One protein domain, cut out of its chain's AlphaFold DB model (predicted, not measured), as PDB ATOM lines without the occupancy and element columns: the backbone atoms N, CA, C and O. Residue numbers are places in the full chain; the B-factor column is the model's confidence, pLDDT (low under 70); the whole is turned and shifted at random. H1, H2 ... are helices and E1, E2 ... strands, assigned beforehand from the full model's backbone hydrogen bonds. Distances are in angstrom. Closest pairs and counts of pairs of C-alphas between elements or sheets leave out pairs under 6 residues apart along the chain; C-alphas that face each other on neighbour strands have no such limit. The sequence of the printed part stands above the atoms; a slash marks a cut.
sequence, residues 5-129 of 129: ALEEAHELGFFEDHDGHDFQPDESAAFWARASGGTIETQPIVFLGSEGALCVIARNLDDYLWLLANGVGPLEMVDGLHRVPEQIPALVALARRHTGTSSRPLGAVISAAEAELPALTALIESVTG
ATOM      1  N   ALA A   5     -18.893  -2.672 -50.737       86.75
ATOM      2  CA  ALA A   5     -19.324  -3.125 -49.416       86.75
ATOM      3  C   ALA A   5     -19.587  -1.970 -48.432       86.75
ATOM      4  O   ALA A   5     -20.423  -2.112 -47.548       86.75
ATOM      5  N   LEU A   6     -18.893  -0.834 -48.576       84.88
ATOM      6  CA  LEU A   6     -19.156   0.358 -47.765       84.88
ATOM      7  C   LEU A   6     -20.409   1.096 -48.231       84.88
ATOM      8  O   LEU A   6     -21.149   1.602 -47.394       84.88
ATOM      9  N   GLU A   7     -20.663   1.120 -49.541       86.25
ATOM     10  CA  GLU A   7     -21.913   1.656 -50.095       86.25
ATOM     11  C   GLU A   7     -23.112   0.849 -49.573       86.25
ATOM     12  O   GLU A   7     -24.041   1.418 -49.011       86.25
ATOM     13  N   GLU A   8     -23.037  -0.484 -49.623       87.88
ATOM     14  CA  GLU A   8     -24.089  -1.360 -49.091       87.88
ATOM     15  C   GLU A   8     -24.253  -1.224 -47.565       87.88
ATOM     16  O   GLU A   8     -25.373  -1.198 -47.061       87.88
ATOM     17  N   ALA A   9     -23.158  -1.100 -46.802       84.12
ATOM     18  CA  ALA A   9     -23.240  -0.865 -45.356       84.12
ATOM     19  C   ALA A   9     -23.961   0.453 -45.018       84.12
ATOM     20  O   ALA A   9     -24.694   0.510 -44.030       84.12
ATOM     21  N   HIS A  10     -23.767   1.487 -45.843       80.75
ATOM     22  CA  HIS A  10     -24.457   2.766 -45.703       80.75
ATOM     23  C   HIS A  10     -25.955   2.633 -45.986       80.75
ATOM     24  O   HIS A  10     -26.764   3.115 -45.200       80.75
ATOM     25  N   GLU A  11     -26.337   1.914 -47.044       83.25
ATOM     26  CA  GLU A  11     -27.746   1.632 -47.365       83.25
ATOM     27  C   GLU A  11     -28.464   0.802 -46.286       83.25
ATOM     28  O   GLU A  11     -29.682   0.886 -46.140       83.25
ATOM     29  N   LEU A  12     -27.720   0.001 -45.517       83.56
ATOM     30  CA  LEU A  12     -28.249  -0.765 -44.385       83.56
ATOM     31  C   LEU A  12     -28.460   0.079 -43.112       83.56
ATOM     32  O   LEU A  12     -28.862  -0.481 -42.091       83.56
ATOM     33  N   GLY A  13     -28.208   1.392 -43.163       66.12
ATOM     34  CA  GLY A  13     -28.572   2.342 -42.107       66.12
ATOM     35  C   GLY A  13     -27.639   2.361 -40.895       66.12
ATOM     36  O   GLY A  13     -27.976   2.971 -39.886       66.12
ATOM     37  N   PHE A  14     -26.457   1.730 -40.960       66.06
ATOM     38  CA  PHE A  14     -25.525   1.711 -39.818       66.06
ATOM     39  C   PHE A  14     -25.120   3.118 -39.353       66.06
ATOM     40  O   PHE A  14     -24.893   3.327 -38.171       66.06
ATOM     41  N   PHE A  15     -25.054   4.078 -40.275       63.19
ATOM     42  CA  PHE A  15     -24.659   5.456 -39.978       63.19
ATOM     43  C   PHE A  15     -25.840   6.380 -39.627       63.19
ATOM     44  O   PHE A  15     -25.620   7.565 -39.396       63.19
ATOM     45  N   GLU A  16     -27.084   5.884 -39.640       52.75
ATOM     46  CA  GLU A  16     -28.286   6.725 -39.505       52.75
ATOM     47  C   GLU A  16     -28.958   6.633 -38.121       52.75
ATOM     48  O   GLU A  16     -29.619   7.586 -37.714       52.75
ATOM     49  N   ASP A  17     -28.779   5.531 -37.379       48.12
ATOM     50  CA  ASP A  17     -29.580   5.214 -36.175       48.12
ATOM     51  C   ASP A  17     -28.927   5.610 -34.826       48.12
ATOM     52  O   ASP A  17     -29.468   5.325 -33.756       48.12
ATOM     53  N   HIS A  18     -27.782   6.297 -34.853       48.41
ATOM     54  CA  HIS A  18     -27.090   6.830 -33.673       48.41
ATOM     55  C   HIS A  18     -27.153   8.368 -33.664       48.41
ATOM     56  O   HIS A  18     -26.257   9.041 -34.162       48.41
ATOM     57  N   ASP A  19     -28.253   8.931 -33.151       42.19
ATOM     58  CA  ASP A  19     -28.476  10.342 -32.756       42.19
ATOM     59  C   ASP A  19     -27.924  11.476 -33.662       42.19
ATOM     60  O   ASP A  19     -27.827  12.627 -33.230       42.19
ATOM     61  N   GLY A  20     -27.587  11.208 -34.926       41.47
ATOM     62  CA  GLY A  20     -27.052  12.196 -35.865       41.47
ATOM     63  C   GLY A  20     -25.718  12.840 -35.455       41.47
ATOM     64  O   GLY A  20     -25.406  13.916 -35.968       41.47
ATOM     65  N   HIS A  21     -24.943  12.221 -34.556       38.25
ATOM     66  CA  HIS A  21     -23.661  12.760 -34.073       38.25
ATOM     67  C   HIS A  21     -22.439  11.842 -34.290       38.25
ATOM     68  O   HIS A  21     -21.341  12.235 -33.915       38.25
ATOM     69  N   ASP A  22     -22.590  10.690 -34.952       53.28
ATOM     70  CA  ASP A  22     -21.510   9.700 -35.176       53.28
ATOM     71  C   ASP A  22     -20.331  10.176 -36.036       53.28
ATOM     72  O   ASP A  22     -19.260   9.569 -36.032       53.28
ATOM     73  N   PHE A  23     -20.528  11.268 -36.766       49.38
ATOM     74  CA  PHE A  23     -19.443  12.083 -37.272       49.38
ATOM     75  C   PHE A  23     -19.804  13.522 -36.946       49.38
ATOM     76  O   PHE A  23     -20.765  14.072 -37.499       49.38
ATOM     77  N   GLN A  24     -19.023  14.173 -36.086       52.53
ATOM     78  CA  GLN A  24     -18.965  15.627 -36.192       52.53
ATOM     79  C   GLN A  24     -18.566  15.970 -37.642       52.53
ATOM     80  O   GLN A  24     -17.840  15.198 -38.272       52.53
ATOM     81  N   PRO A  25     -19.020  17.097 -38.222       54.38
ATOM     82  CA  PRO A  25     -18.722  17.450 -39.619       54.38
ATOM     83  C   PRO A  25     -17.220  17.465 -39.965       54.38
ATOM     84  O   PRO A  25     -16.868  17.451 -41.143       54.38
ATOM     85  N   ASP A  26     -16.358  17.459 -38.947       60.50
ATOM     86  CA  ASP A  26     -14.904  17.507 -39.035       60.50
ATOM     87  C   ASP A  26     -14.214  16.169 -38.671       60.50
ATOM     88  O   ASP A  26     -12.995  16.132 -38.491       60.50
ATOM     89  N   GLU A  27     -14.965  15.069 -38.551       73.94
ATOM     90  CA  GLU A  27     -14.458  13.720 -38.266       73.94
ATOM     91  C   GLU A  27     -14.601  12.812 -39.489       73.94
ATOM     92  O   GLU A  27     -15.569  12.887 -40.250       73.94
ATOM     93  N   SER A  28     -13.621  11.943 -39.736       79.94
ATOM     94  CA  SER A  28     -13.648  11.066 -40.912       79.94
ATOM     95  C   SER A  28     -12.901   9.758 -40.697       79.94
ATOM     96  O   SER A  28     -11.812   9.731 -40.130       79.94
ATOM     97  N   ALA A  29     -13.447   8.671 -41.242       88.19
ATOM     98  CA  ALA A  29     -12.724   7.420 -41.441       88.19
ATOM     99  C   ALA A  29     -12.155   7.366 -42.870       88.19
ATOM    100  O   ALA A  29     -12.877   7.609 -43.839       88.19
ATOM    101  N   ALA A  30     -10.872   7.037 -43.019       90.38
ATOM    102  CA  ALA A  30     -10.193   7.033 -44.313       90.38
ATOM    103  C   ALA A  30      -9.191   5.883 -44.447       90.38
ATOM    104  O   ALA A  30      -8.564   5.466 -43.479       90.38
ATOM    105  N   PHE A  31      -8.986   5.400 -45.672       93.12
ATOM    106  CA  PHE A  31      -7.925   4.439 -45.963       93.12
ATOM    107  C   PHE A  31      -6.554   5.123 -45.954       93.12
ATOM    108  O   PHE A  31      -6.303   6.064 -46.711       93.12
ATOM    109  N   TRP A  32      -5.632   4.600 -45.153       93.50
ATOM    110  CA  TRP A  32      -4.232   4.991 -45.140       93.50
ATOM    111  C   TRP A  32      -3.432   4.146 -46.141       93.50
ATOM    112  O   TRP A  32      -3.005   3.029 -45.853       93.50
ATOM    113  N   ALA A  33      -3.211   4.693 -47.339       90.00
ATOM    114  CA  ALA A  33      -2.503   4.030 -48.436       90.00
ATOM    115  C   ALA A  33      -0.984   3.897 -48.186       90.00
ATOM    116  O   ALA A  33      -0.177   4.621 -48.771       90.00
ATOM    117  N   ARG A  34      -0.583   2.964 -47.316       85.94
ATOM    118  CA  ARG A  34       0.821   2.762 -46.918       85.94
ATOM    119  C   ARG A  34       1.576   1.732 -47.758       85.94
ATOM    120  O   ARG A  34       2.791   1.829 -47.900       85.94
ATOM    121  N   ALA A  35       0.881   0.714 -48.269       82.75
ATOM    122  CA  ALA A  35       1.504  -0.384 -49.000       82.75
ATOM    123  C   ALA A  35       1.405  -0.116 -50.502       82.75
ATOM    124  O   ALA A  35       0.325  -0.222 -51.092       82.75
ATOM    125  N   SER A  36       2.536   0.231 -51.121       80.75
ATOM    126  CA  SER A  36       2.600   0.478 -52.558       80.75
ATOM    127  C   SER A  36       2.216  -0.783 -53.344       80.75
ATOM    128  O   SER A  36       2.729  -1.873 -53.109       80.75
ATOM    129  N   GLY A  37       1.269  -0.633 -54.275       82.94
ATOM    130  CA  GLY A  37       0.779  -1.730 -55.117       82.94
ATOM    131  C   GLY A  37      -0.303  -2.623 -54.492       82.94
ATOM    132  O   GLY A  37      -0.791  -3.516 -55.180       82.94
ATOM    133  N   GLY A  38      -0.707  -2.387 -53.238       83.56
ATOM    134  CA  GLY A  38      -1.885  -3.033 -52.647       83.56
ATOM    135  C   GLY A  38      -3.192  -2.391 -53.120       83.56
ATOM    136  O   GLY A  38      -3.220  -1.205 -53.453       83.56
ATOM    137  N   THR A  39      -4.290  -3.151 -53.131       91.06
ATOM    138  CA  THR A  39      -5.621  -2.577 -53.389       91.06
ATOM    139  C   THR A  39      -6.085  -1.771 -52.176       91.06
ATOM    140  O   THR A  39      -5.593  -1.985 -51.062       91.06
ATOM    141  N   ILE A  40      -7.010  -0.828 -52.375       91.44
ATOM    142  CA  ILE A  40      -7.458   0.073 -51.302       91.44
ATOM    143  C   ILE A  40      -8.070  -0.702 -50.125       91.44
ATOM    144  O   ILE A  40      -7.832  -0.362 -48.975       91.44
ATOM    145  N   GLU A  41      -8.749  -1.812 -50.410       94.12
ATOM    146  CA  GLU A  41      -9.406  -2.689 -49.440       94.12
ATOM    147  C   GLU A  41      -8.414  -3.380 -48.499       94.12
ATOM    148  O   GLU A  41      -8.788  -3.780 -47.401       94.12
ATOM    149  N   THR A  42      -7.150  -3.511 -48.910       93.94
ATOM    150  CA  THR A  42      -6.084  -4.103 -48.084       93.94
ATOM    151  C   THR A  42      -5.362  -3.091 -47.199       93.94
ATOM    152  O   THR A  42      -4.535  -3.487 -46.379       93.94
ATOM    153  N   GLN A  43      -5.643  -1.797 -47.370       95.25
ATOM    154  CA  GLN A  43      -4.989  -0.733 -46.616       95.25
ATOM    155  C   GLN A  43      -5.658  -0.539 -45.248       95.25
ATOM    156  O   GLN A  43      -6.880  -0.689 -45.149       95.25
ATOM    157  N   PRO A  44      -4.899  -0.151 -44.206       96.19
ATOM    158  CA  PRO A  44      -5.474   0.232 -42.922       96.19
ATOM    159  C   PRO A  44      -6.475   1.374 -43.059       96.19
ATOM    160  O   PRO A  44      -6.326   2.241 -43.915       96.19
ATOM    161  N   ILE A  45      -7.470   1.396 -42.181       95.19
ATOM    162  CA  ILE A  45      -8.443   2.475 -42.052       95.19
ATOM    163  C   ILE A  45      -8.131   3.229 -40.766       95.19
ATOM    164  O   ILE A  45      -8.021   2.632 -39.692       95.19
ATOM    165  N   VAL A  46      -7.980   4.540 -40.888       94.62
ATOM    166  CA  VAL A  46      -7.692   5.459 -39.790       94.62
ATOM    167  C   VAL A  46      -8.884   6.368 -39.535       94.62
ATOM    168  O   VAL A  46      -9.599   6.727 -40.470       94.62
ATOM    169  N   PHE A  47      -9.078   6.742 -38.279       91.38
ATOM    170  CA  PHE A  47      -9.970   7.827 -37.895       91.38
ATOM    171  C   PHE A  47      -9.173   9.121 -37.776       91.38
ATOM    172  O   PHE A  47      -8.098   9.123 -37.180       91.38
ATOM    173  N   LEU A  48      -9.706  10.200 -38.340       86.69
ATOM    174  CA  LEU A  48      -9.154  11.548 -38.322       86.69
ATOM    175  C   LEU A  48     -10.162  12.452 -37.613       86.69
ATOM    176  O   LEU A  48     -11.203  12.768 -38.186       86.69
ATOM    177  N   GLY A  49      -9.850  12.835 -36.379       82.38
ATOM    178  CA  GLY A  49     -10.636  13.777 -35.592       82.38
ATOM    179  C   GLY A  49     -10.094  15.202 -35.678       82.38
ATOM    180  O   GLY A  49      -8.889  15.427 -35.828       82.38
ATOM    181  N   SER A  50     -10.991  16.174 -35.535       74.06
ATOM    182  CA  SER A  50     -10.698  17.609 -35.629       74.06
ATOM    183  C   SER A  50      -9.715  18.116 -34.564       74.06
ATOM    184  O   SER A  50      -8.911  19.006 -34.841       74.06
ATOM    185  N   GLU A  51      -9.699  17.501 -33.377       78.12
ATOM    186  CA  GLU A  51      -8.756  17.808 -32.288       78.12
ATOM    187  C   GLU A  51      -7.393  17.098 -32.434       78.12
ATOM    188  O   GLU A  51      -6.616  17.003 -31.483       78.12
ATOM    189  N   GLY A  52      -7.080  16.578 -33.625       74.88
ATOM    190  CA  GLY A  52      -5.848  15.826 -33.878       74.88
ATOM    191  C   GLY A  52      -5.885  14.394 -33.343       74.88
ATOM    192  O   GLY A  52      -4.851  13.724 -33.324       74.88
ATOM    193  N   ALA A  53      -7.065  13.914 -32.930       79.44
ATOM    194  CA  ALA A  53      -7.281  12.512 -32.620       79.44
ATOM    195  C   ALA A  53      -7.015  11.675 -33.877       79.44
ATOM    196  O   ALA A  53      -7.610  11.895 -34.932       79.44
ATOM    197  N   LEU A  54      -6.098  10.722 -33.763       84.94
ATOM    198  CA  LEU A  54      -5.736   9.829 -34.848       84.94
ATOM    199  C   LEU A  54      -5.529   8.429 -34.289       84.94
ATOM    200  O   LEU A  54      -4.677   8.209 -33.428       84.94
ATOM    201  N   CYS A  55      -6.282   7.472 -34.815       89.56
ATOM    202  CA  CYS A  55      -6.109   6.065 -34.487       89.56
ATOM    203  C   CYS A  55      -6.303   5.196 -35.731       89.56
ATOM    204  O   CYS A  55      -6.913   5.612 -36.717       89.56
ATOM    205  N   VAL A  56      -5.780   3.971 -35.687       95.38
ATOM    206  CA  VAL A  56      -6.164   2.934 -36.645       95.38
ATOM    207  C   VAL A  56      -7.416   2.261 -36.095       95.38
ATOM    208  O   VAL A  56      -7.383   1.734 -34.986       95.38
ATOM    209  N   ILE A  57      -8.504   2.262 -36.864       94.81
ATOM    210  CA  ILE A  57      -9.778   1.642 -36.462       94.81
ATOM    211  C   ILE A  57      -9.963   0.247 -37.063       94.81
ATOM    212  O   ILE A  57     -10.670  -0.588 -36.505       94.81
ATOM    213  N   ALA A  58      -9.298  -0.037 -38.185       96.62
ATOM    214  CA  ALA A  58      -9.245  -1.367 -38.779       96.62
ATOM    215  C   ALA A  58      -7.971  -1.534 -39.608       96.62
ATOM    216  O   ALA A  58      -7.496  -0.598 -40.244       96.62
ATOM    217  N   ARG A  59      -7.424  -2.747 -39.657       96.94
ATOM    218  CA  ARG A  59      -6.225  -3.042 -40.458       96.94
ATOM    219  C   ARG A  59      -6.516  -3.158 -41.962       96.94
ATOM    220  O   ARG A  59      -5.595  -3.022 -42.760       96.94
ATOM    221  N   ASN A  60      -7.762  -3.428 -42.346       95.94
ATOM    222  CA  ASN A  60      -8.234  -3.508 -43.731       95.94
ATOM    223  C   ASN A  60      -9.776  -3.443 -43.790       95.94
ATOM    224  O   ASN A  60     -10.434  -3.364 -42.748       95.94
ATOM    225  N   LEU A  61     -10.355  -3.491 -44.997       95.81
ATOM    226  CA  LEU A  61     -11.809  -3.444 -45.197       95.81
ATOM    227  C   LEU A  61     -12.534  -4.628 -44.544       95.81
ATOM    228  O   LEU A  61     -13.588  -4.432 -43.952       95.81
ATOM    229  N   ASP A  62     -11.974  -5.834 -44.600       96.94
ATOM    230  CA  ASP A  62     -12.578  -7.014 -43.970       96.94
ATOM    231  C   ASP A  62     -12.712  -6.835 -42.453       96.94
ATOM    232  O   ASP A  62     -13.772  -7.091 -41.876       96.94
ATOM    233  N   ASP A  63     -11.638  -6.367 -41.812       97.50
ATOM    234  CA  ASP A  63     -11.601  -6.061 -40.385       97.50
ATOM    235  C   ASP A  63     -12.616  -4.958 -40.047       97.50
ATOM    236  O   ASP A  63     -13.325  -5.070 -39.049       97.50
ATOM    237  N   TYR A  64     -12.766  -3.955 -40.916       96.19
ATOM    238  CA  TYR A  64     -13.749  -2.888 -40.742       96.19
ATOM    239  C   TYR A  64     -15.194  -3.379 -40.873       96.19
ATOM    240  O   TYR A  64     -16.018  -3.080 -40.019       96.19
ATOM    241  N   LEU A  65     -15.515  -4.206 -41.870       96.00
ATOM    242  CA  LEU A  65     -16.855  -4.790 -42.000       96.00
ATOM    243  C   LEU A  65     -17.217  -5.640 -40.777       96.00
ATOM    244  O   LEU A  65     -18.364  -5.628 -40.332       96.00
ATOM    245  N   TRP A  66     -16.243  -6.353 -40.208       97.19
ATOM    246  CA  TRP A  66     -16.449  -7.083 -38.961       97.19
ATOM    247  C   TRP A  66     -16.574  -6.176 -37.738       97.19
ATOM    248  O   TRP A  66     -17.312  -6.536 -36.823       97.19
ATOM    249  N   LEU A  67     -15.917  -5.017 -37.709       95.12
ATOM    250  CA  LEU A  67     -16.126  -4.003 -36.675       95.12
ATOM    251  C   LEU A  67     -17.601  -3.557 -36.660       95.12
ATOM    252  O   LEU A  67     -18.289  -3.758 -35.657       95.12
ATOM    253  N   LEU A  68     -18.113  -3.115 -37.817       93.12
ATOM    254  CA  LEU A  68     -19.509  -2.684 -37.977       93.12
ATOM    255  C   LEU A  68     -20.492  -3.830 -37.686       93.12
ATOM    256  O   LEU A  68     -21.502  -3.647 -37.013       93.12
ATOM    257  N   ALA A  69     -20.178  -5.050 -38.134       94.69
ATOM    258  CA  ALA A  69     -21.002  -6.230 -37.873       94.69
ATOM    259  C   ALA A  69     -21.111  -6.586 -36.383       94.69
ATOM    260  O   ALA A  69     -22.120  -7.165 -35.976       94.69
ATOM    261  N   ASN A  70     -20.101  -6.248 -35.576       94.12
ATOM    262  CA  ASN A  70     -20.147  -6.369 -34.118       94.12
ATOM    263  C   ASN A  70     -20.818  -5.156 -33.441       94.12
ATOM    264  O   ASN A  70     -20.798  -5.069 -32.216       94.12
ATOM    265  N   GLY A  71     -21.413  -4.250 -34.224       91.19
ATOM    266  CA  GLY A  71     -22.113  -3.073 -33.729       91.19
ATOM    267  C   GLY A  71     -21.171  -2.028 -33.150       91.19
ATOM    268  O   GLY A  71     -21.539  -1.406 -32.159       91.19
ATOM    269  N   VAL A  72     -19.964  -1.896 -33.712       90.75
ATOM    270  CA  VAL A  72     -18.968  -0.887 -33.328       90.75
ATOM    271  C   VAL A  72     -18.601  -0.057 -34.556       90.75
ATOM    272  O   VAL A  72     -18.215  -0.600 -35.591       90.75
ATOM    273  N   GLY A  73     -18.745   1.254 -34.446       88.25
ATOM    274  CA  GLY A  73     -18.397   2.250 -35.443       88.25
ATOM    275  C   GLY A  73     -17.076   2.964 -35.132       88.25
ATOM    276  O   GLY A  73     -16.418   2.682 -34.126       88.25
ATOM    277  N   PRO A  74     -16.659   3.895 -36.007       87.38
ATOM    278  CA  PRO A  74     -15.410   4.637 -35.844       87.38
ATOM    279  C   PRO A  74     -15.317   5.440 -34.544       87.38
ATOM    280  O   PRO A  74     -14.278   5.386 -33.895       87.38
ATOM    281  N   LEU A  75     -16.385   6.136 -34.141       82.81
ATOM    282  CA  LEU A  75     -16.367   6.966 -32.934       82.81
ATOM    283  C   LEU A  75     -16.177   6.117 -31.672       82.81
ATOM    284  O   LEU A  75     -15.343   6.418 -30.829       82.81
ATOM    285  N   GLU A  76     -16.855   4.977 -31.588       86.62
ATOM    286  CA  GLU A  76     -16.745   4.037 -30.463       86.62
ATOM    287  C   GLU A  76     -15.350   3.395 -30.348       86.62
ATOM    288  O   GLU A  76     -14.940   2.994 -29.257       86.62
ATOM    289  N   MET A  77     -14.592   3.323 -31.450       87.88
ATOM    290  CA  MET A  77     -13.177   2.927 -31.428       87.88
ATOM    291  C   MET A  77     -12.253   4.004 -30.846       87.88
ATOM    292  O   MET A  77     -11.149   3.676 -30.412       87.88
ATOM    293  N   VAL A  78     -12.673   5.269 -30.862       86.44
ATOM    294  CA  VAL A  78     -11.876   6.426 -30.425       86.44
ATOM    295  C   VAL A  78     -12.259   6.830 -29.003       86.44
ATOM    296  O   VAL A  78     -11.392   6.913 -28.134       86.44
ATOM    297  N   ASP A  79     -13.555   7.001 -28.756       84.25
ATOM    298  CA  ASP A  79     -14.124   7.465 -27.484       84.25
ATOM    299  C   ASP A  79     -14.341   6.322 -26.482       84.25
ATOM    300  O   ASP A  79     -14.476   6.531 -25.271       84.25
ATOM    301  N   GLY A  80     -14.307   5.086 -26.981       84.69
ATOM    302  CA  GLY A  80     -14.511   3.875 -26.208       84.69
ATOM    303  C   GLY A  80     -15.961   3.391 -26.197       84.69
ATOM    304  O   GLY A  80     -16.909   4.052 -26.619       84.69
ATOM    305  N   LEU A  81     -16.139   2.169 -25.696       85.38
ATOM    306  CA  LEU A  81     -17.435   1.497 -25.672       85.38
ATOM    307  C   LEU A  81     -18.263   1.943 -24.460       85.38
ATOM    308  O   LEU A  81     -17.997   1.535 -23.328       85.38
ATOM    309  N   HIS A  82     -19.310   2.735 -24.698       84.44
ATOM    310  CA  HIS A  82     -20.257   3.171 -23.658       84.44
ATOM    311  C   HIS A  82     -21.449   2.222 -23.455       84.44
ATOM    312  O   HIS A  82     -22.245   2.390 -22.530       84.44
ATOM    313  N   ARG A  83     -21.556   1.195 -24.298       84.50
ATOM    314  CA  ARG A  83     -22.546   0.114 -24.233       84.50
ATOM    315  C   ARG A  83     -21.867  -1.222 -24.508       84.50
ATOM    316  O   ARG A  83     -20.759  -1.263 -25.036       84.50
ATOM    317  N   VAL A  84     -22.543  -2.320 -24.180       87.00
ATOM    318  CA  VAL A  84     -22.119  -3.647 -24.642       87.00
ATOM    319  C   VAL A  84     -22.427  -3.729 -26.143       87.00
ATOM    320  O   VAL A  84     -23.587  -3.542 -26.511       87.00
ATOM    321  N   PRO A  85     -21.432  -3.967 -27.018       88.62
ATOM    322  CA  PRO A  85     -21.687  -4.108 -28.446       88.62
ATOM    323  C   PRO A  85     -22.526  -5.348 -28.737       88.62
ATOM    324  O   PRO A  85     -22.315  -6.412 -28.148       88.62
ATOM    325  N   GLU A  86     -23.451  -5.213 -29.678       88.00
ATOM    326  CA  GLU A  86     -24.313  -6.295 -30.135       88.00
ATOM    327  C   GLU A  86     -24.169  -6.463 -31.641       88.00
ATOM    328  O   GLU A  86     -24.025  -5.498 -32.389       88.00
ATOM    329  N   GLN A  87     -24.206  -7.714 -32.097       90.88
ATOM    330  CA  GLN A  87     -24.074  -8.002 -33.516       90.88
ATOM    331  C   GLN A  87     -25.304  -7.537 -34.289       90.88
ATOM    332  O   GLN A  87     -26.431  -7.879 -33.936       90.88
ATOM    333  N   ILE A  88     -25.071  -6.851 -35.405       91.25
ATOM    334  CA  ILE A  88     -26.129  -6.362 -36.291       91.25
ATOM    335  C   ILE A  88     -26.325  -7.395 -37.411       91.25
ATOM    336  O   ILE A  88     -25.447  -7.535 -38.268       91.25
ATOM    337  N   PRO A  89     -27.449  -8.145 -37.455       92.56
ATOM    338  CA  PRO A  89     -27.587  -9.303 -38.345       92.56
ATOM    339  C   PRO A  89     -27.383  -8.996 -39.834       92.56
ATOM    340  O   PRO A  89     -26.778  -9.799 -40.549       92.56
ATOM    341  N   ALA A  90     -27.851  -7.834 -40.299       92.56
ATOM    342  CA  ALA A  90     -27.683  -7.403 -41.684       92.56
ATOM    343  C   ALA A  90     -26.201  -7.188 -42.043       92.56
ATOM    344  O   ALA A  90     -25.732  -7.675 -43.073       92.56
ATOM    345  N   LEU A  91     -25.437  -6.556 -41.149       93.19
ATOM    346  CA  LEU A  91     -24.006  -6.303 -41.329       93.19
ATOM    347  C   LEU A  91     -23.166  -7.567 -41.134       93.19
ATOM    348  O   LEU A  91     -22.192  -7.769 -41.851       93.19
ATOM    349  N   VAL A  92     -23.578  -8.485 -40.253       95.44
ATOM    350  CA  VAL A  92     -22.982  -9.830 -40.180       95.44
ATOM    351  C   VAL A  92     -23.155 -10.565 -41.509       95.44
ATOM    352  O   VAL A  92     -22.217 -11.204 -41.990       95.44
ATOM    353  N   ALA A  93     -24.339 -10.493 -42.122       95.75
ATOM    354  CA  ALA A  93     -24.571 -11.110 -43.422       95.75
ATOM    355  C   ALA A  93     -23.697 -10.470 -44.514       95.75
ATOM    356  O   ALA A  93     -23.124 -11.200 -45.324       95.75
ATOM    357  N   LEU A  94     -23.558  -9.141 -44.508       95.25
ATOM    358  CA  LEU A  94     -22.666  -8.400 -45.402       95.25
ATOM    359  C   LEU A  94     -21.198  -8.821 -45.230       95.25
ATOM    360  O   LEU A  94     -20.567  -9.264 -46.191       95.25
ATOM    361  N   ALA A  95     -20.680  -8.774 -44.001       96.50
ATOM    362  CA  ALA A  95     -19.302  -9.141 -43.685       96.50
ATOM    363  C   ALA A  95     -18.992 -10.589 -44.095       96.50
ATOM    364  O   ALA A  95     -17.949 -10.866 -44.685       96.50
ATOM    365  N   ARG A  96     -19.921 -11.528 -43.875       96.94
ATOM    366  CA  ARG A  96     -19.761 -12.923 -44.325       96.94
ATOM    367  C   ARG A  96     -19.646 -13.045 -45.840       96.94
ATOM    368  O   ARG A  96     -18.775 -13.767 -46.320       96.94
ATOM    369  N   ARG A  97     -20.519 -12.360 -46.587       96.25
ATOM    370  CA  ARG A  97     -20.495 -12.389 -48.058       96.25
ATOM    371  C   ARG A  97     -19.195 -11.814 -48.610       96.25
ATOM    372  O   ARG A  97     -18.668 -12.371 -49.566       96.25
ATOM    373  N   HIS A  98     -18.696 -10.734 -48.011       93.94
ATOM    374  CA  HIS A  98     -17.514 -10.037 -48.514       93.94
ATOM    375  C   HIS A  98     -16.205 -10.736 -48.132       93.94
ATOM    376  O   HIS A  98     -15.359 -10.980 -48.984       93.94
ATOM    377  N   THR A  99     -16.063 -11.116 -46.862       93.94
ATOM    378  CA  THR A  99     -14.807 -11.679 -46.334       93.94
ATOM    379  C   THR A  99     -14.671 -13.186 -46.573       93.94
ATOM    380  O   THR A  99     -13.600 -13.758 -46.383       93.94
ATOM    381  N   GLY A 100     -15.771 -13.879 -46.892       92.62
ATOM    382  CA  GLY A 100     -15.816 -15.344 -46.971       92.62
ATOM    383  C   GLY A 100     -15.652 -16.057 -45.618       92.62
ATOM    384  O   GLY A 100     -15.619 -17.288 -45.571       92.62
ATOM    385  N   THR A 101     -15.561 -15.315 -44.510       90.62
ATOM    386  CA  THR A 101     -15.409 -15.866 -43.155       90.62
ATOM    387  C   THR A 101     -16.744 -15.903 -42.414       90.62
ATOM    388  O   THR A 101     -17.636 -15.103 -42.675       90.62
ATOM    389  N   SER A 102     -16.921 -16.843 -41.477       88.06
ATOM    390  CA  SER A 102     -18.190 -16.987 -40.739       88.06
ATOM    391  C   SER A 102     -18.337 -16.018 -39.560       88.06
ATOM    392  O   SER A 102     -19.465 -15.710 -39.164       88.06
ATOM    393  N   SER A 103     -17.227 -15.580 -38.969       92.25
ATOM    394  CA  SER A 103     -17.175 -14.625 -37.862       92.25
ATOM    395  C   SER A 103     -15.759 -14.094 -37.683       92.25
ATOM    396  O   SER A 103     -14.792 -14.832 -37.895       92.25
ATOM    397  N   ARG A 104     -15.649 -12.856 -37.200       96.25
ATOM    398  CA  ARG A 104     -14.431 -12.326 -36.601       96.25
ATOM    399  C   ARG A 104     -14.768 -11.653 -35.263       96.25
ATOM    400  O   ARG A 104     -15.604 -10.748 -35.247       96.25
ATOM    401  N   PRO A 105     -14.179 -12.104 -34.139       95.00
ATOM    402  CA  PRO A 105     -14.447 -11.517 -32.829       95.00
ATOM    403  C   PRO A 105     -13.978 -10.065 -32.753       95.00
ATOM    404  O   PRO A 105     -12.877  -9.761 -33.213       95.00
ATOM    405  N   LEU A 106     -14.758  -9.205 -32.092       94.25
ATOM    406  CA  LEU A 106     -14.432  -7.787 -31.908       94.25
ATOM    407  C   LEU A 106     -13.017  -7.579 -31.344       94.25
ATOM    408  O   LEU A 106     -12.238  -6.822 -31.909       94.25
ATOM    409  N   GLY A 107     -12.635  -8.320 -30.299       95.69
ATOM    410  CA  GLY A 107     -11.291  -8.212 -29.717       95.69
ATOM    411  C   GLY A 107     -10.161  -8.527 -30.707       95.69
ATOM    412  O   GLY A 107      -9.117  -7.892 -30.662       95.69
ATOM    413  N   ALA A 108     -10.375  -9.448 -31.652       96.94
ATOM    414  CA  ALA A 108      -9.379  -9.753 -32.681       96.94
ATOM    415  C   ALA A 108      -9.265  -8.636 -33.732       96.94
ATOM    416  O   ALA A 108      -8.179  -8.414 -34.265       96.94
ATOM    417  N   VAL A 109     -10.372  -7.949 -34.031       96.88
ATOM    418  CA  VAL A 109     -10.381  -6.762 -34.899       96.88
ATOM    419  C   VAL A 109      -9.633  -5.613 -34.222       96.88
ATOM    420  O   VAL A 109      -8.718  -5.060 -34.827       96.88
ATOM    421  N   ILE A 110      -9.945  -5.331 -32.951       95.62
ATOM    422  CA  ILE A 110      -9.294  -4.275 -32.159       95.62
ATOM    423  C   ILE A 110      -7.787  -4.526 -32.065       95.62
ATOM    424  O   ILE A 110      -7.002  -3.673 -32.469       95.62
ATOM    425  N   SER A 111      -7.364  -5.722 -31.646       97.12
ATOM    426  CA  SER A 111      -5.932  -6.038 -31.543       97.12
ATOM    427  C   SER A 111      -5.202  -5.959 -32.889       97.12
ATOM    428  O   SER A 111      -4.021  -5.619 -32.929       97.12
ATOM    429  N   ALA A 112      -5.876  -6.267 -34.003       97.62
ATOM    430  CA  ALA A 112      -5.286  -6.113 -35.331       97.62
ATOM    431  C   ALA A 112      -5.113  -4.637 -35.723       97.62
ATOM    432  O   ALA A 112      -4.127  -4.310 -36.377       97.62
ATOM    433  N   ALA A 113      -6.042  -3.766 -35.327       96.56
ATOM    434  CA  ALA A 113      -5.940  -2.327 -35.543       96.56
ATOM    435  C   ALA A 113      -4.836  -1.705 -34.666       96.56
ATOM    436  O   ALA A 113      -3.974  -0.990 -35.175       96.56
ATOM    437  N   GLU A 114      -4.780  -2.057 -33.379       95.38
ATOM    438  CA  GLU A 114      -3.735  -1.608 -32.445       95.38
ATOM    439  C   GLU A 114      -2.324  -1.985 -32.919       95.38
ATOM    440  O   GLU A 114      -1.386  -1.200 -32.781       95.38
ATOM    441  N   ALA A 115      -2.166  -3.160 -33.536       96.81
ATOM    442  CA  ALA A 115      -0.888  -3.604 -34.088       96.81
ATOM    443  C   ALA A 115      -0.362  -2.708 -35.229       96.81
ATOM    444  O   ALA A 115       0.838  -2.722 -35.509       96.81
ATOM    445  N   GLU A 116      -1.228  -1.926 -35.877       95.94
ATOM    446  CA  GLU A 116      -0.853  -0.988 -36.940       95.94
ATOM    447  C   GLU A 116      -0.480   0.406 -36.415       95.94
ATOM    448  O   GLU A 116       0.179   1.174 -37.125       95.94
ATOM    449  N   LEU A 117      -0.845   0.729 -35.170       92.19
ATOM    450  CA  LEU A 117      -0.607   2.042 -34.572       92.19
ATOM    451  C   LEU A 117       0.879   2.454 -34.575       92.19
ATOM    452  O   LEU A 117       1.155   3.578 -34.992       92.19
ATOM    453  N   PRO A 118       1.858   1.587 -34.227       94.69
ATOM    454  CA  PRO A 118       3.269   1.977 -34.248       94.69
ATOM    455  C   PRO A 118       3.754   2.443 -35.627       94.69
ATOM    456  O   PRO A 118       4.570   3.356 -35.725       94.69
ATOM    457  N   ALA A 119       3.245   1.834 -36.702       93.94
ATOM    458  CA  ALA A 119       3.605   2.227 -38.059       93.94
ATOM    459  C   ALA A 119       3.007   3.590 -38.429       93.94
ATOM    460  O   ALA A 119       3.658   4.378 -39.116       93.94
ATOM    461  N   LEU A 120       1.780   3.867 -37.978       92.44
ATOM    462  CA  LEU A 120       1.134   5.161 -38.184       92.44
ATOM    463  C   LEU A 120       1.875   6.269 -37.426       92.44
ATOM    464  O   LEU A 120       2.193   7.300 -38.016       92.44
ATOM    465  N   THR A 121       2.226   6.030 -36.158       91.56
ATOM    466  CA  THR A 121       3.019   6.964 -35.341       91.56
ATOM    467  C   THR A 121       4.356   7.286 -36.003       91.56
ATOM    468  O   THR A 121       4.678   8.458 -36.180       91.56
ATOM    469  N   ALA A 122       5.087   6.267 -36.465       92.25
ATOM    470  CA  ALA A 122       6.367   6.465 -37.142       92.25
ATOM    471  C   ALA A 122       6.245   7.311 -38.423       92.25
ATOM    472  O   ALA A 122       7.129   8.118 -38.716       92.25
ATOM    473  N   LEU A 123       5.156   7.158 -39.189       91.25
ATOM    474  CA  LEU A 123       4.911   7.993 -40.366       91.25
ATOM    475  C   LEU A 123       4.731   9.464 -39.977       91.25
ATOM    476  O   LEU A 123       5.351  10.327 -40.597       91.25
ATOM    477  N   ILE A 124       3.905   9.753 -38.972       89.00
ATOM    478  CA  ILE A 124       3.648  11.129 -38.522       89.00
ATOM    479  C   ILE A 124       4.947  11.772 -38.049       89.00
ATOM    480  O   ILE A 124       5.308  12.846 -38.521       89.00
ATOM    481  N   GLU A 125       5.688  11.075 -37.186       91.06
ATOM    482  CA  GLU A 125       6.970  11.551 -36.666       91.06
ATOM    483  C   GLU A 125       7.961  11.855 -37.799       91.06
ATOM    484  O   GLU A 125       8.671  12.857 -37.737       91.06
ATOM    485  N   SER A 126       7.962  11.051 -38.870       91.94
ATOM    486  CA  SER A 126       8.842  11.257 -40.027       91.94
ATOM    487  C   SER A 126       8.526  12.498 -40.869       91.94
ATOM    488  O   SER A 126       9.392  12.946 -41.618       91.94
ATOM    489  N   VAL A 127       7.304  13.038 -40.781       85.88
ATOM    490  CA  VAL A 127       6.887  14.238 -41.531       85.88
ATOM    491  C   VAL A 127       6.802  15.491 -40.659       85.88
ATOM    492  O   VAL A 127       6.719  16.595 -41.195       85.88
ATOM    493  N   THR A 128       6.821  15.335 -39.332       79.44
ATOM    494  CA  THR A 128       6.813  16.445 -38.365       79.44
ATOM    495  C   THR A 128       8.181  16.746 -37.743       79.44
ATOM    496  O   THR A 128       8.301  17.759 -37.053       79.44
ATOM    497  N   GLY A 129       9.178  15.876 -37.937       59.84
ATOM    498  CA  GLY A 129      10.567  16.054 -37.483       59.84
ATOM    499  C   GLY A 129      11.479  16.642 -38.551       59.84
ATOM    500  O   GLY A 129      12.343  17.466 -38.175       59.84
TER     501      GLY A 129
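Overview. This is residues 5 to 129 of the 129 residues of an uncharacterized protein of Actinoplanes sp. ATCC 53533 (UniProt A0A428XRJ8). A small antiparallel sheet of three short strands, E1, E2 and E3, has H3 over one face and H5 beside its edge strand E3; H2 lies near the middle of the domain, between H5 and H4, H1 packs on H4 on the side away from the sheet, and at the far end from H4 residues 124 to 129, of which 124 to 128 belong to H6, stick out. The printed part has 125 residues with six named helices and three named strands, in the order H1 E1 E2 E3 H2 H3 H4 H5 H6, mostly helix; the sheet's order is E1 E2 E3. It is compact, with a radius of gyration of the C-alphas of 14.4 A, and spans 46 by 33 by 25 A.

Arrangement. Start at the sheet: E1, residues 28 to 31, E2, residues 45 to 48, and E3, residues 54 to 58, form a meander, each strand the antiparallel neighbour of the one before. In the hairpin of E1 and E2, look for N 46 and O 30, 2.8 A apart; in that of E2 and E3, for N 45 and O 58, 2.8 A. H3, residues 74 to 79, is on the sheet at a height of 8.8 A, with Ile 57 and Met 77 the closest C-alphas to E3, 6.2 A. H5, residues 106 to 114, stands at the sheet's level; its Ala 113 and Ala 58 of E3 are the closest C-alphas, 4.7 A. H2, residues 61 to 69, only grazes the sheet and touches H5 at a steep tilt of 41 degrees, opposite ways, closest at C-alphas 63 and 109, 5.7 A. H4, residues 89 to 99, touches H2 at a shallow tilt of 14 degrees, opposite ways, closest at C-alphas 69 and 91, 4.6 A. H1, residues 5 to 11, touches H4, closest at C-alphas 9 and 91, 6.8 A. H6, residues 117 to 128, only grazes the sheet, with C-alphas 56 and 117 closest to E3 at 6.0 A. Every O i to N i+4 pair is within hydrogen-bond range in H1, H2, H3, H4, H5 and H6.

Along the chain. Find C-alpha 5 at (-19.324, -3.125, -49.416), where H1 begins. E3, the longest strand, runs 12.4 A from C-alpha 54 at (-5.736, 9.829, -34.848). H4 measures 15.3 A, H5 12.4 A and H2 12.1 A. H6, 16.6 A, ends at C-alpha 128, (6.813, 16.445, -38.365).

Size, cuts and confidence. The C-alphas of Pro 89 and Gly 129 are the two farthest apart, 45.8 A. The printed part has no cut; the links H1 to E1 and E1 to E2 are long. The mean pLDDT of the printed part is 85.9, and residues 13 to 26 and residue 129 are under 70.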